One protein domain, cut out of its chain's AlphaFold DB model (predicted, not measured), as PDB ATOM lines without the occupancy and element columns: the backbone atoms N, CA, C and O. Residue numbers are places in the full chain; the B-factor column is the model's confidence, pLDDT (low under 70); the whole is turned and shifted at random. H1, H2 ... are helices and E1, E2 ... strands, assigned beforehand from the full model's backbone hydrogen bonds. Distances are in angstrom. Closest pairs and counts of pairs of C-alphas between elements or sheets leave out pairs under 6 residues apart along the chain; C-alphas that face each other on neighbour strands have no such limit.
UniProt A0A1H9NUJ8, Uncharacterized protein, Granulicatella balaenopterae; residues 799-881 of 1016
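AT A GLANCE: This is residues 799 to 881 of the 1016 residues of an uncharacterized protein of Granulicatella balaenopterae (UniProt A0A1H9NUJ8). A strongly twisted three-stranded sheet, E3 E4 E5, has helix H2 packed slantwise over it, and a separate two-stranded hairpin, E1 and E2, extends the rod from one end. The 83 printed residues hold two named helices and five named strands, in the order H1 H2 E1 E2 E3 E4 E5; the class is mixed and both sheets are antiparallel. The whole is only just loose, close to compact, with a radius of gyration of the C-alphas of 14.5 A and spans of 48 by 22 by 19 A.

HOW THE PARTS SIT: H1, residues 800 to 804, and H2, residues 808 to 819, are close but not clearly touching, with closest C-alphas of Leu 803 and Phe 811, 7.2 A. In both helices every O i to N i+4 pair is within hydrogen-bond range. E1, residues 822 to 827, and E2, residues 831 to 835, form an antiparallel hairpin, with N 825 and O 833 at 2.8 A. E2 runs on into E3, residues 838 to 841, at 54 degrees. E3, E4, residues 857 to 865, and E5, residues 868 to 880, form a meander, each strand the antiparallel neighbour of the one before; N 839 and O 864 are 2.9 A apart, N 859 and O 877 2.8 A. H2 is on this sheet, in two layers, helix over strands, at a height of 8.6 A; its closest C-alpha pair with E3 is Glu 812 and Val 840, 5.8 A. H1 only grazes the sheet.

IN THESE COORDINATES: H1 begins at C-alpha 800, (-21.241, 3.341, -12.788). H2 is 16.4 A long, E1 15.9 A and E4 26.3 A. E5, 32.6 A, bends by 70 degrees at residue 871 and ends at C-alpha 880, (-15.336, 4.301, -11.339).

THE WHOLE: The C-alphas farthest apart, Gln 829 and Glu 881, are 48.8 A apart. The printed part has no cut; the link E3 to E4 is long, 15 residues. Mean pLDDT of the printed part is 73.6, with residues 826 to 832 and 844 to 856 among those under 70.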
ATOM      1  N   SER A 799     -18.501  -0.278 -11.006       72.81
ATOM      2  CA  SER A 799     -18.660   0.602 -12.165       72.81
ATOM      3  C   SER A 799     -19.996   1.331 -12.092       72.81
ATOM      4  O   SER A 799     -20.992   0.780 -11.623       72.81
ATOM      5  N   GLU A 800     -20.022   2.555 -12.604       67.31
ATOM      6  CA  GLU A 800     -21.241   3.341 -12.788       67.31
ATOM      7  C   GLU A 800     -22.349   2.547 -13.506       67.31
ATOM      8  O   GLU A 800     -23.468   2.487 -12.999       67.31
ATOM      9  N   THR A 801     -22.030   1.816 -14.588       62.12
ATOM     10  CA  THR A 801     -23.000   0.905 -15.225       62.12
ATOM     11  C   THR A 801     -23.532  -0.134 -14.248       62.12
ATOM     12  O   THR A 801     -24.742  -0.342 -14.172       62.12
ATOM     13  N   LYS A 802     -22.659  -0.830 -13.500       70.62
ATOM     14  CA  LYS A 802     -23.154  -1.908 -12.642       70.62
ATOM     15  C   LYS A 802     -24.031  -1.347 -11.531       70.62
ATOM     16  O   LYS A 802     -25.050  -1.961 -11.237       70.62
ATOM     17  N   LEU A 803     -23.705  -0.165 -11.006       72.50
ATOM     18  CA  LEU A 803     -24.532   0.543 -10.036       72.50
ATOM     19  C   LEU A 803     -25.946   0.829 -10.567       72.50
ATOM     20  O   LEU A 803     -26.901   0.467  -9.890       72.50
ATOM     21  N   VAL A 804     -26.102   1.396 -11.773       64.06
ATOM     22  CA  VAL A 804     -27.443   1.705 -12.323       64.06
ATOM     23  C   VAL A 804     -28.267   0.464 -12.695       64.06
ATOM     24  O   VAL A 804     -29.474   0.570 -12.881       64.06
ATOM     25  N   THR A 805     -27.653  -0.726 -12.765       63.25
ATOM     26  CA  THR A 805     -28.385  -2.000 -12.935       63.25
ATOM     27  C   THR A 805     -28.843  -2.656 -11.629       63.25
ATOM     28  O   THR A 805     -29.527  -3.676 -11.693       63.25
ATOM     29  N   LEU A 806     -28.457  -2.127 -10.462       70.69
ATOM     30  CA  LEU A 806     -28.846  -2.668  -9.156       70.69
ATOM     31  C   LEU A 806     -30.029  -1.884  -8.591       70.69
ATOM     32  O   LEU A 806     -29.987  -0.658  -8.490       70.69
ATOM     33  N   THR A 807     -31.052  -2.589  -8.118       79.25
ATOM     34  CA  THR A 807     -32.015  -1.991  -7.187       79.25
ATOM     35  C   THR A 807     -31.318  -1.584  -5.885       79.25
ATOM     36  O   THR A 807     -30.248  -2.092  -5.536       79.25
ATOM     37  N   LYS A 808     -31.959  -0.705  -5.104       79.38
ATOM     38  CA  LYS A 808     -31.467  -0.306  -3.777       79.38
ATOM     39  C   LYS A 808     -31.108  -1.517  -2.897       79.38
ATOM     40  O   LYS A 808     -30.059  -1.508  -2.266       79.38
ATOM     41  N   GLU A 809     -31.954  -2.548  -2.863       82.56
ATOM     42  CA  GLU A 809     -31.728  -3.744  -2.040       82.56
ATOM     43  C   GLU A 809     -30.525  -4.567  -2.528       82.56
ATOM     44  O   GLU A 809     -29.677  -4.968  -1.728       82.56
ATOM     45  N   GLU A 810     -30.392  -4.762  -3.841       84.25
ATOM     46  CA  GLU A 810     -29.229  -5.435  -4.427       84.25
ATOM     47  C   GLU A 810     -27.934  -4.645  -4.186       84.25
ATOM     48  O   GLU A 810     -26.894  -5.249  -3.921       84.25
ATOM     49  N   PHE A 811     -27.985  -3.308  -4.200       83.50
ATOM     50  CA  PHE A 811     -26.832  -2.474  -3.865       83.50
ATOM     51  C   PHE A 811     -26.475  -2.522  -2.372       83.50
ATOM     52  O   PHE A 811     -25.302  -2.684  -2.036       83.50
ATOM     53  N   GLU A 812     -27.447  -2.459  -1.458       85.88
ATOM     54  CA  GLU A 812     -27.175  -2.642  -0.025       85.88
ATOM     55  C   GLU A 812     -26.554  -4.023   0.250       85.88
ATOM     56  O   GLU A 812     -25.566  -4.127   0.982       85.88
ATOM     57  N   ASN A 813     -27.053  -5.081  -0.396       86.81
ATOM     58  CA  ASN A 813     -26.492  -6.429  -0.289       86.81
ATOM     59  C   ASN A 813     -25.103  -6.557  -0.946       86.81
ATOM     60  O   ASN A 813     -24.222  -7.213  -0.378       86.81
ATOM     61  N   TYR A 814     -24.852  -5.883  -2.076       85.75
ATOM     62  CA  TYR A 814     -23.515  -5.755  -2.670       85.75
ATOM     63  C   TYR A 814     -22.540  -5.106  -1.682       85.75
ATOM     64  O   TYR A 814     -21.473  -5.667  -1.424       85.75
ATOM     65  N   VAL A 815     -22.914  -3.977  -1.070       84.88
ATOM     66  CA  VAL A 815     -22.069  -3.249  -0.111       84.88
ATOM     67  C   VAL A 815     -21.754  -4.112   1.110       84.88
ATOM     68  O   VAL A 815     -20.576  -4.245   1.455       84.88
ATOM     69  N   LYS A 816     -22.751  -4.763   1.732       85.62
ATOM     70  CA  LYS A 816     -22.535  -5.694   2.863       85.62
ATOM     71  C   LYS A 816     -21.552  -6.810   2.496       85.62
ATOM     72  O   LYS A 816     -20.595  -7.063   3.229       85.62
ATOM     73  N   THR A 817     -21.747  -7.434   1.334       83.88
ATOM     74  CA  THR A 817     -20.941  -8.574   0.866       83.88
ATOM     75  C   THR A 817     -19.512  -8.160   0.507       83.88
ATOM     76  O   THR A 817     -18.550  -8.807   0.925       83.88
ATOM     77  N   ALA A 818     -19.344  -7.058  -0.228       79.75
ATOM     78  CA  ALA A 818     -18.046  -6.565  -0.687       79.75
ATOM     79  C   ALA A 818     -17.177  -6.030   0.463       79.75
ATOM     80  O   ALA A 818     -15.970  -6.272   0.475       79.75
ATOM     81  N   SER A 819     -17.786  -5.352   1.442       79.50
ATOM     82  CA  SER A 819     -17.114  -4.866   2.658       79.50
ATOM     83  C   SER A 819     -16.889  -5.952   3.722       79.50
ATOM     84  O   SER A 819     -16.108  -5.749   4.657       79.50
ATOM     85  N   LYS A 820     -17.549  -7.114   3.584       83.00
ATOM     86  CA  LYS A 820     -17.656  -8.172   4.606       83.00
ATOM     87  C   LYS A 820     -18.185  -7.641   5.944       83.00
ATOM     88  O   LYS A 820     -17.622  -7.939   7.001       83.00
ATOM     89  N   ALA A 821     -19.233  -6.825   5.881       80.38
ATOM     90  CA  ALA A 821     -19.817  -6.181   7.048       80.38
ATOM     91  C   ALA A 821     -20.380  -7.210   8.046       80.38
ATOM     92  O   ALA A 821     -21.209  -8.040   7.682       80.38
ATOM     93  N   LYS A 822     -19.954  -7.125   9.311       80.75
ATOM     94  CA  LYS A 822     -20.474  -7.915  10.441       80.75
ATOM     95  C   LYS A 822     -20.661  -7.017  11.663       80.75
ATOM     96  O   LYS A 822     -19.741  -6.282  12.034       80.75
ATOM     97  N   ALA A 823     -21.834  -7.078  12.288       79.25
ATOM     98  CA  ALA A 823     -22.122  -6.407  13.552       79.25
ATOM     99  C   ALA A 823     -21.846  -7.357  14.720       79.25
ATOM    100  O   ALA A 823     -21.885  -8.573  14.573       79.25
ATOM    101  N   PHE A 824     -21.557  -6.808  15.896       75.19
ATOM    102  CA  PHE A 824     -21.252  -7.592  17.087       75.19
ATOM    103  C   PHE A 824     -21.603  -6.831  18.379       75.19
ATOM    104  O   PHE A 824     -21.674  -5.598  18.405       75.19
ATOM    105  N   LYS A 825     -21.753  -7.577  19.477       73.44
ATOM    106  CA  LYS A 825     -22.049  -7.118  20.842       73.44
ATOM    107  C   LYS A 825     -21.042  -7.698  21.831       73.44
ATOM    108  O   LYS A 825     -20.769  -8.897  21.783       73.44
ATOM    109  N   VAL A 826     -20.544  -6.894  22.778       59.03
ATOM    110  CA  VAL A 826     -19.778  -7.450  23.910       59.03
ATOM    111  C   VAL A 826     -20.767  -7.909  24.976       59.03
ATOM    112  O   VAL A 826     -21.290  -7.103  25.745       59.03
ATOM    113  N   ASN A 827     -21.015  -9.211  25.031       60.09
ATOM    114  CA  ASN A 827     -21.711  -9.852  26.135       60.09
ATOM    115  C   ASN A 827     -20.709 -10.093  27.281       60.09
ATOM    116  O   ASN A 827     -19.669 -10.720  27.082       60.09
ATOM    117  N   GLN A 828     -21.024  -9.615  28.489       48.00
ATOM    118  CA  GLN A 828     -20.154  -9.729  29.672       48.00
ATOM    119  C   GLN A 828     -19.843 -11.185  30.080       48.00
ATOM    120  O   GLN A 828     -18.836 -11.432  30.739       48.00
ATOM    121  N   GLN A 829     -20.690 -12.146  29.700       46.38
ATOM    122  CA  GLN A 829     -20.592 -13.557  30.090       46.38
ATOM    123  C   GLN A 829     -19.967 -14.431  28.989       46.38
ATOM    124  O   GLN A 829     -19.195 -15.342  29.291       46.38
ATOM    125  N   THR A 830     -20.279 -14.161  27.715       47.88
ATOM    126  CA  THR A 830     -19.845 -14.992  26.571       47.88
ATOM    127  C   THR A 830     -18.785 -14.347  25.673       47.88
ATOM    128  O   THR A 830     -18.135 -15.057  24.906       47.88
ATOM    129  N   GLY A 831     -18.532 -13.040  25.799       61.16
ATOM    130  CA  GLY A 831     -17.542 -12.302  25.011       61.16
ATOM    131  C   GLY A 831     -18.135 -11.625  23.772       61.16
ATOM    132  O   GLY A 831     -19.206 -11.026  23.832       61.16
ATOM    133  N   LEU A 832     -17.407 -11.670  22.653       55.72
ATOM    134  CA  LEU A 832     -17.835 -11.092  21.377       55.72
ATOM    135  C   LEU A 832     -18.927 -11.990  20.765       55.72
ATOM    136  O   LEU A 832     -18.627 -13.102  20.332       55.72
ATOM    137  N   VAL A 833     -20.174 -11.524  20.725       70.44
ATOM    138  CA  VAL A 833     -21.304 -12.207  20.068       70.44
ATOM    139  C   VAL A 833     -21.587 -11.499  18.747       70.44
ATOM    140  O   VAL A 833     -21.639 -10.271  18.729       70.44
ATOM    141  N   GLU A 834     -21.734 -12.233  17.643       73.69
ATOM    142  CA  GLU A 834     -22.126 -11.632  16.361       73.69
ATOM    143  C   GLU A 834     -23.610 -11.225  16.390       73.69
ATOM    144  O   GLU A 834     -24.430 -11.895  17.015       73.69
ATOM    145  N   LEU A 835     -23.938 -10.095  15.766       73.69
ATOM    146  CA  LEU A 835     -25.300  -9.597  15.585       73.69
ATOM    147  C   LEU A 835     -25.675  -9.772  14.115       73.69
ATOM    148  O   LEU A 835     -24.906  -9.385  13.235       73.69
ATOM    149  N   GLU A 836     -26.854 -10.332  13.864       68.69
ATOM    150  CA  GLU A 836     -27.236 -10.830  12.536       68.69
ATOM    151  C   GLU A 836     -27.461  -9.716  11.500       68.69
ATOM    152  O   GLU A 836     -27.340  -9.965  10.302       68.69
ATOM    153  N   ASP A 837     -27.730  -8.480  11.939       76.62
ATOM    154  CA  ASP A 837     -28.198  -7.409  11.057       76.62
ATOM    155  C   ASP A 837     -27.321  -6.141  11.085       76.62
ATOM    156  O   ASP A 837     -27.501  -5.219  11.887       76.62
ATOM    157  N   VAL A 838     -26.378  -6.069  10.136       81.81
ATOM    158  CA  VAL A 838     -25.859  -4.783   9.645       81.81
ATOM    159  C   VAL A 838     -26.823  -4.257   8.586       81.81
ATOM    160  O   VAL A 838     -27.043  -4.899   7.553       81.81
ATOM    161  N   LYS A 839     -27.332  -3.045   8.792       88.94
ATOM    162  CA  LYS A 839     -28.061  -2.275   7.782       88.94
ATOM    163  C   LYS A 839     -27.130  -1.262   7.108       88.94
ATOM    164  O   LYS A 839     -26.117  -0.842   7.675       88.94
ATOM    165  N   VAL A 840     -27.474  -0.874   5.884       85.06
ATOM    166  CA  VAL A 840     -26.741   0.119   5.087       85.06
ATOM    167  C   VAL A 840     -27.562   1.407   5.038       85.06
ATOM    168  O   VAL A 840     -28.788   1.371   4.970       85.06
ATOM    169  N   GLN A 841     -26.905   2.561   5.106       86.88
ATOM    170  CA  GLN A 841     -27.538   3.874   5.072       86.88
ATOM    171  C   GLN A 841     -26.881   4.755   4.001       86.88
ATOM    172  O   GLN A 841     -25.776   5.274   4.160       86.88
ATOM    173  N   LEU A 842     -27.617   4.942   2.904       76.44
ATOM    174  CA  LEU A 842     -27.208   5.656   1.688       76.44
ATOM    175  C   LEU A 842     -27.468   7.178   1.778       76.44
ATOM    176  O   LEU A 842     -27.928   7.802   0.822       76.44
ATOM    177  N   ASN A 843     -27.238   7.772   2.956       70.75
ATOM    178  CA  ASN A 843     -27.552   9.178   3.242       70.75
ATOM    179  C   ASN A 843     -26.832  10.130   2.277       70.75
ATOM    180  O   ASN A 843     -25.605  10.152   2.229       70.75
ATOM    181  N   GLY A 844     -27.596  10.945   1.544       67.44
ATOM    182  CA  GLY A 844     -27.054  11.885   0.558       67.44
ATOM    183  C   GLY A 844     -26.432  11.217  -0.671       67.44
ATOM    184  O   GLY A 844     -25.826  11.912  -1.478       67.44
ATOM    185  N   TRP A 845     -26.568   9.893  -0.815       66.94
ATOM    186  CA  TRP A 845     -25.981   9.158  -1.929       66.94
ATOM    187  C   TRP A 845     -26.979   8.782  -3.015       66.94
ATOM    188  O   TRP A 845     -26.608   8.783  -4.182       66.94
ATOM    189  N   LEU A 846     -28.238   8.537  -2.645       63.75
ATOM    190  CA  LEU A 846     -29.358   8.486  -3.583       63.75
ATOM    191  C   LEU A 846     -30.186   9.774  -3.484       63.75
ATOM    192  O   LEU A 846     -30.273  10.383  -2.411       63.75
ATOM    193  N   ASP A 847     -30.793  10.172  -4.596       63.06
ATOM    194  CA  ASP A 847     -31.689  11.318  -4.703       63.06
ATOM    195  C   ASP A 847     -33.134  10.987  -4.267       63.06
ATOM    196  O   ASP A 847     -33.420   9.929  -3.702       63.06
ATOM    197  N   SER A 848     -34.075  11.906  -4.510       62.84
ATOM    198  CA  SER A 848     -35.499  11.703  -4.203       62.84
ATOM    199  C   SER A 848     -36.193  10.619  -5.038       62.84
ATOM    200  O   SER A 848     -37.279  10.181  -4.657       62.84
ATOM    201  N   ASN A 849     -35.602  10.208  -6.160       56.06
ATOM    202  CA  ASN A 849     -36.106   9.167  -7.056       56.06
ATOM    203  C   ASN A 849     -35.461   7.799  -6.761       56.06
ATOM    204  O   ASN A 849     -36.023   6.764  -7.115       56.06
ATOM    205  N   GLY A 850     -34.322   7.789  -6.060       57.00
ATOM    206  CA  GLY A 850     -33.523   6.602  -5.763       57.00
ATOM    207  C   GLY A 850     -32.287   6.450  -6.655       57.00
ATOM    208  O   GLY A 850     -31.637   5.409  -6.592       57.00
ATOM    209  N   GLU A 851     -31.949   7.460  -7.457       58.41
ATOM    210  CA  GLU A 851     -30.801   7.456  -8.371       58.41
ATOM    211  C   GLU A 851     -29.543   8.041  -7.697       58.41
ATOM    212  O   GLU A 851     -29.654   8.932  -6.851       58.41
ATOM    213  N   PRO A 852     -28.328   7.557  -8.016       61.38
ATOM    214  CA  PRO A 852     -27.107   7.981  -7.335       61.38
ATOM    215  C   PRO A 852     -26.702   9.433  -7.648       61.38
ATOM    216  O   PRO A 852     -26.380   9.779  -8.782       61.38
ATOM    217  N   TYR A 853     -26.603  10.271  -6.610       59.28
ATOM    218  CA  TYR A 853     -26.210  11.689  -6.700       59.28
ATOM    219  C   TYR A 853     -24.772  11.926  -7.195       59.28
ATOM    220  O   TYR A 853     -24.429  13.051  -7.571       59.28
ATOM    221  N   HIS A 854     -23.893  10.926  -7.089       57.09
ATOM    222  CA  HIS A 854     -22.443  11.101  -7.202       57.09
ATOM    223  C   HIS A 854     -21.805  10.047  -8.104       57.09
ATOM    224  O   HIS A 854     -21.422   8.962  -7.660       57.09
ATOM    225  N   LEU A 855     -21.653  10.432  -9.368       65.69
ATOM    226  CA  LEU A 855     -20.970   9.707 -10.429       65.69
ATOM    227  C   LEU A 855     -20.112  10.710 -11.221       65.69
ATOM    228  O   LEU A 855     -20.651  11.741 -11.627       65.69
ATOM    229  N   PRO A 856     -18.811  10.455 -11.460       64.75
ATOM    230  CA  PRO A 856     -17.928   9.462 -10.829       64.75
ATOM    231  C   PRO A 856     -17.424   9.905  -9.442       64.75
ATOM    232  O   PRO A 856     -17.455  11.093  -9.119       64.75
ATOM    233  N   GLY A 857     -16.854   8.995  -8.638       74.75
ATOM    234  CA  GLY A 857     -16.070   9.399  -7.459       74.75
ATOM    235  C   GLY A 857     -16.042   8.415  -6.288       74.75
ATOM    236  O   GLY A 857     -16.429   7.255  -6.402       74.75
ATOM    237  N   LYS A 858     -15.570   8.892  -5.127       78.00
ATOM    238  CA  LYS A 858     -15.608   8.137  -3.863       78.00
ATOM    239  C   LYS A 858     -16.773   8.598  -2.996       78.00
ATOM    240  O   LYS A 858     -16.918   9.784  -2.711       78.00
ATOM    241  N   ALA A 859     -17.564   7.630  -2.567       75.94
ATOM    242  CA  ALA A 859     -18.738   7.775  -1.732       75.94
ATOM    243  C   ALA A 859     -18.446   7.314  -0.306       75.94
ATOM    244  O   ALA A 859     -17.841   6.261  -0.117       75.94
ATOM    245  N   THR A 860     -18.946   8.038   0.693       81.88
ATOM    246  CA  THR A 860     -18.933   7.575   2.085       81.88
ATOM    247  C   THR A 860     -20.292   6.973   2.417       81.88
ATOM    248  O   THR A 860     -21.285   7.694   2.462       81.88
ATOM    249  N   ILE A 861     -20.339   5.667   2.671       84.69
ATOM    250  CA  ILE A 861     -21.559   4.946   3.051       84.69
ATOM    251  C   ILE A 861     -21.541   4.698   4.562       84.69
ATOM    252  O   ILE A 861     -20.523   4.266   5.108       84.69
ATOM    253  N   GLU A 862     -22.657   4.952   5.248       87.44
ATOM    254  CA  GLU A 862     -22.825   4.569   6.652       87.44
ATOM    255  C   GLU A 862     -23.350   3.128   6.760       87.44
ATOM    256  O   GLU A 862     -24.352   2.768   6.148       87.44
ATOM    257  N   LEU A 863     -22.706   2.309   7.585       86.81
ATOM    258  CA  LEU A 863     -23.241   1.045   8.098       86.81
ATOM    259  C   LEU A 863     -23.752   1.272   9.523       86.81
ATOM    260  O   LEU A 863     -23.100   1.999  10.278       86.81
ATOM    261  N   TYR A 864     -24.865   0.650   9.913       86.56
ATOM    262  CA  TYR A 864     -25.434   0.764  11.266       86.56
ATOM    263  C   TYR A 864     -26.088  -0.545  11.742       86.56
ATOM    264  O   TYR A 864     -26.343  -1.447  10.944       86.56
ATOM    265  N   VAL A 865     -26.339  -0.654  13.051       83.12
ATOM    266  CA  VAL A 865     -27.141  -1.733  13.658       83.12
ATOM    267  C   VAL A 865     -28.547  -1.198  13.927       83.12
ATOM    268  O   VAL A 865     -28.681  -0.103  14.470       83.12
ATOM    269  N   GLU A 866     -29.595  -1.941  13.568       80.50
ATOM    270  CA  GLU A 866     -30.982  -1.465  13.720       80.50
ATOM    271  C   GLU A 866     -31.401  -1.326  15.199       80.50
ATOM    272  O   GLU A 866     -31.973  -0.307  15.579       80.50
ATOM    273  N   ASP A 867     -31.003  -2.278  16.052       75.00
ATOM    274  CA  ASP A 867     -31.240  -2.254  17.509       75.00
ATOM    275  C   ASP A 867     -30.403  -1.206  18.278       75.00
ATOM    276  O   ASP A 867     -30.694  -0.905  19.439       75.00
ATOM    277  N   ASP A 868     -29.348  -0.651  17.669       72.56
ATOM    278  CA  ASP A 868     -28.572   0.457  18.240       72.56
ATOM    279  C   ASP A 868     -28.037   1.391  17.135       72.56
ATOM    280  O   ASP A 868     -26.866   1.308  16.750       72.56
ATOM    281  N   PRO A 869     -28.864   2.329  16.635       67.62
ATOM    282  CA  PRO A 869     -28.490   3.223  15.538       67.62
ATOM    283  C   PRO A 869     -27.425   4.270  15.919       67.62
ATOM    284  O   PRO A 869     -26.997   5.045  15.061       67.62
ATOM    285  N   ASN A 870     -26.972   4.302  17.180       69.75
ATOM    286  CA  ASN A 870     -25.794   5.074  17.596       69.75
ATOM    287  C   ASN A 870     -24.488   4.397  17.145       69.75
ATOM    288  O   ASN A 870     -23.448   5.048  17.040       69.75
ATOM    289  N   VAL A 871     -24.532   3.090  16.879       72.31
ATOM    290  CA  VAL A 871     -23.381   2.282  16.481       72.31
ATOM    291  C   VAL A 871     -23.299   2.271  14.965       72.31
ATOM    292  O   VAL A 871     -23.950   1.484  14.277       72.31
ATOM    293  N   LYS A 872     -22.471   3.185  14.455       82.19
ATOM    294  CA  LYS A 872     -22.230   3.376  13.026       82.19
ATOM    295  C   LYS A 872     -20.773   3.165  12.635       82.19
ATOM    296  O   LYS A 872     -19.857   3.432  13.414       82.19
ATOM    297  N   LYS A 873     -20.554   2.756  11.386       82.56
ATOM    298  CA  LYS A 873     -19.240   2.687  10.737       82.56
ATOM    299  C   LYS A 873     -19.343   3.242   9.322       82.56
ATOM    300  O   LYS A 873     -20.038   2.675   8.489       82.56
ATOM    301  N   SER A 874     -18.621   4.321   9.039       84.81
ATOM    302  CA  SER A 874     -18.430   4.792   7.666       84.81
ATOM    303  C   SER A 874     -17.410   3.913   6.934       84.81
ATOM    304  O   SER A 874     -16.365   3.583   7.505       84.81
ATOM    305  N   ILE A 875     -17.702   3.574   5.680       84.81
ATOM    306  CA  ILE A 875     -16.776   2.960   4.714       84.81
ATOM    307  C   ILE A 875     -16.792   3.754   3.408       84.81
ATOM    308  O   ILE A 875     -17.761   4.463   3.127       84.81
ATOM    309  N   ASN A 876     -15.744   3.625   2.599       82.94
ATOM    310  CA  ASN A 876     -15.698   4.225   1.272       82.94
ATOM    311  C   ASN A 876     -16.107   3.201   0.209       82.94
ATOM    312  O   ASN A 876     -15.490   2.141   0.096       82.94
ATOM    313  N   GLN A 877     -17.101   3.554  -0.602       86.69
ATOM    314  CA  GLN A 877     -17.395   2.899  -1.871       86.69
ATOM    315  C   GLN A 877     -16.809   3.756  -2.991       86.69
ATOM    316  O   GLN A 877     -17.162   4.921  -3.150       86.69
ATOM    317  N   GLU A 878     -15.919   3.190  -3.792       81.56
ATOM    318  CA  GLU A 878     -15.431   3.845  -5.004       81.56
ATOM    319  C   GLU A 878     -16.351   3.497  -6.177       81.56
ATOM    320  O   GLU A 878     -16.669   2.322  -6.378       81.56
ATOM    321  N   VAL A 879     -16.798   4.502  -6.932       77.81
ATOM    322  CA  VAL A 879     -17.492   4.307  -8.207       77.81
ATOM    323  C   VAL A 879     -16.617   4.849  -9.322       77.81
ATOM    324  O   VAL A 879     -16.351   6.050  -9.402       77.81
ATOM    325  N   THR A 880     -16.142   3.943 -10.171       74.12
ATOM    326  CA  THR A 880     -15.336   4.301 -11.339       74.12
ATOM    327  C   THR A 880     -16.236   4.871 -12.426       74.12
ATOM    328  O   THR A 880     -17.297   4.295 -12.688       74.12
ATOM    329  N   GLU A 881     -15.787   5.954 -13.068       60.53
ATOM    330  CA  GLU A 881     -16.495   6.602 -14.180       60.53
ATOM    331  C   GLU A 881     -16.945   5.585 -15.225       60.53
ATOM    332  O   GLU A 881     -16.177   4.692 -15.602       60.53
TER     333      GLU A 881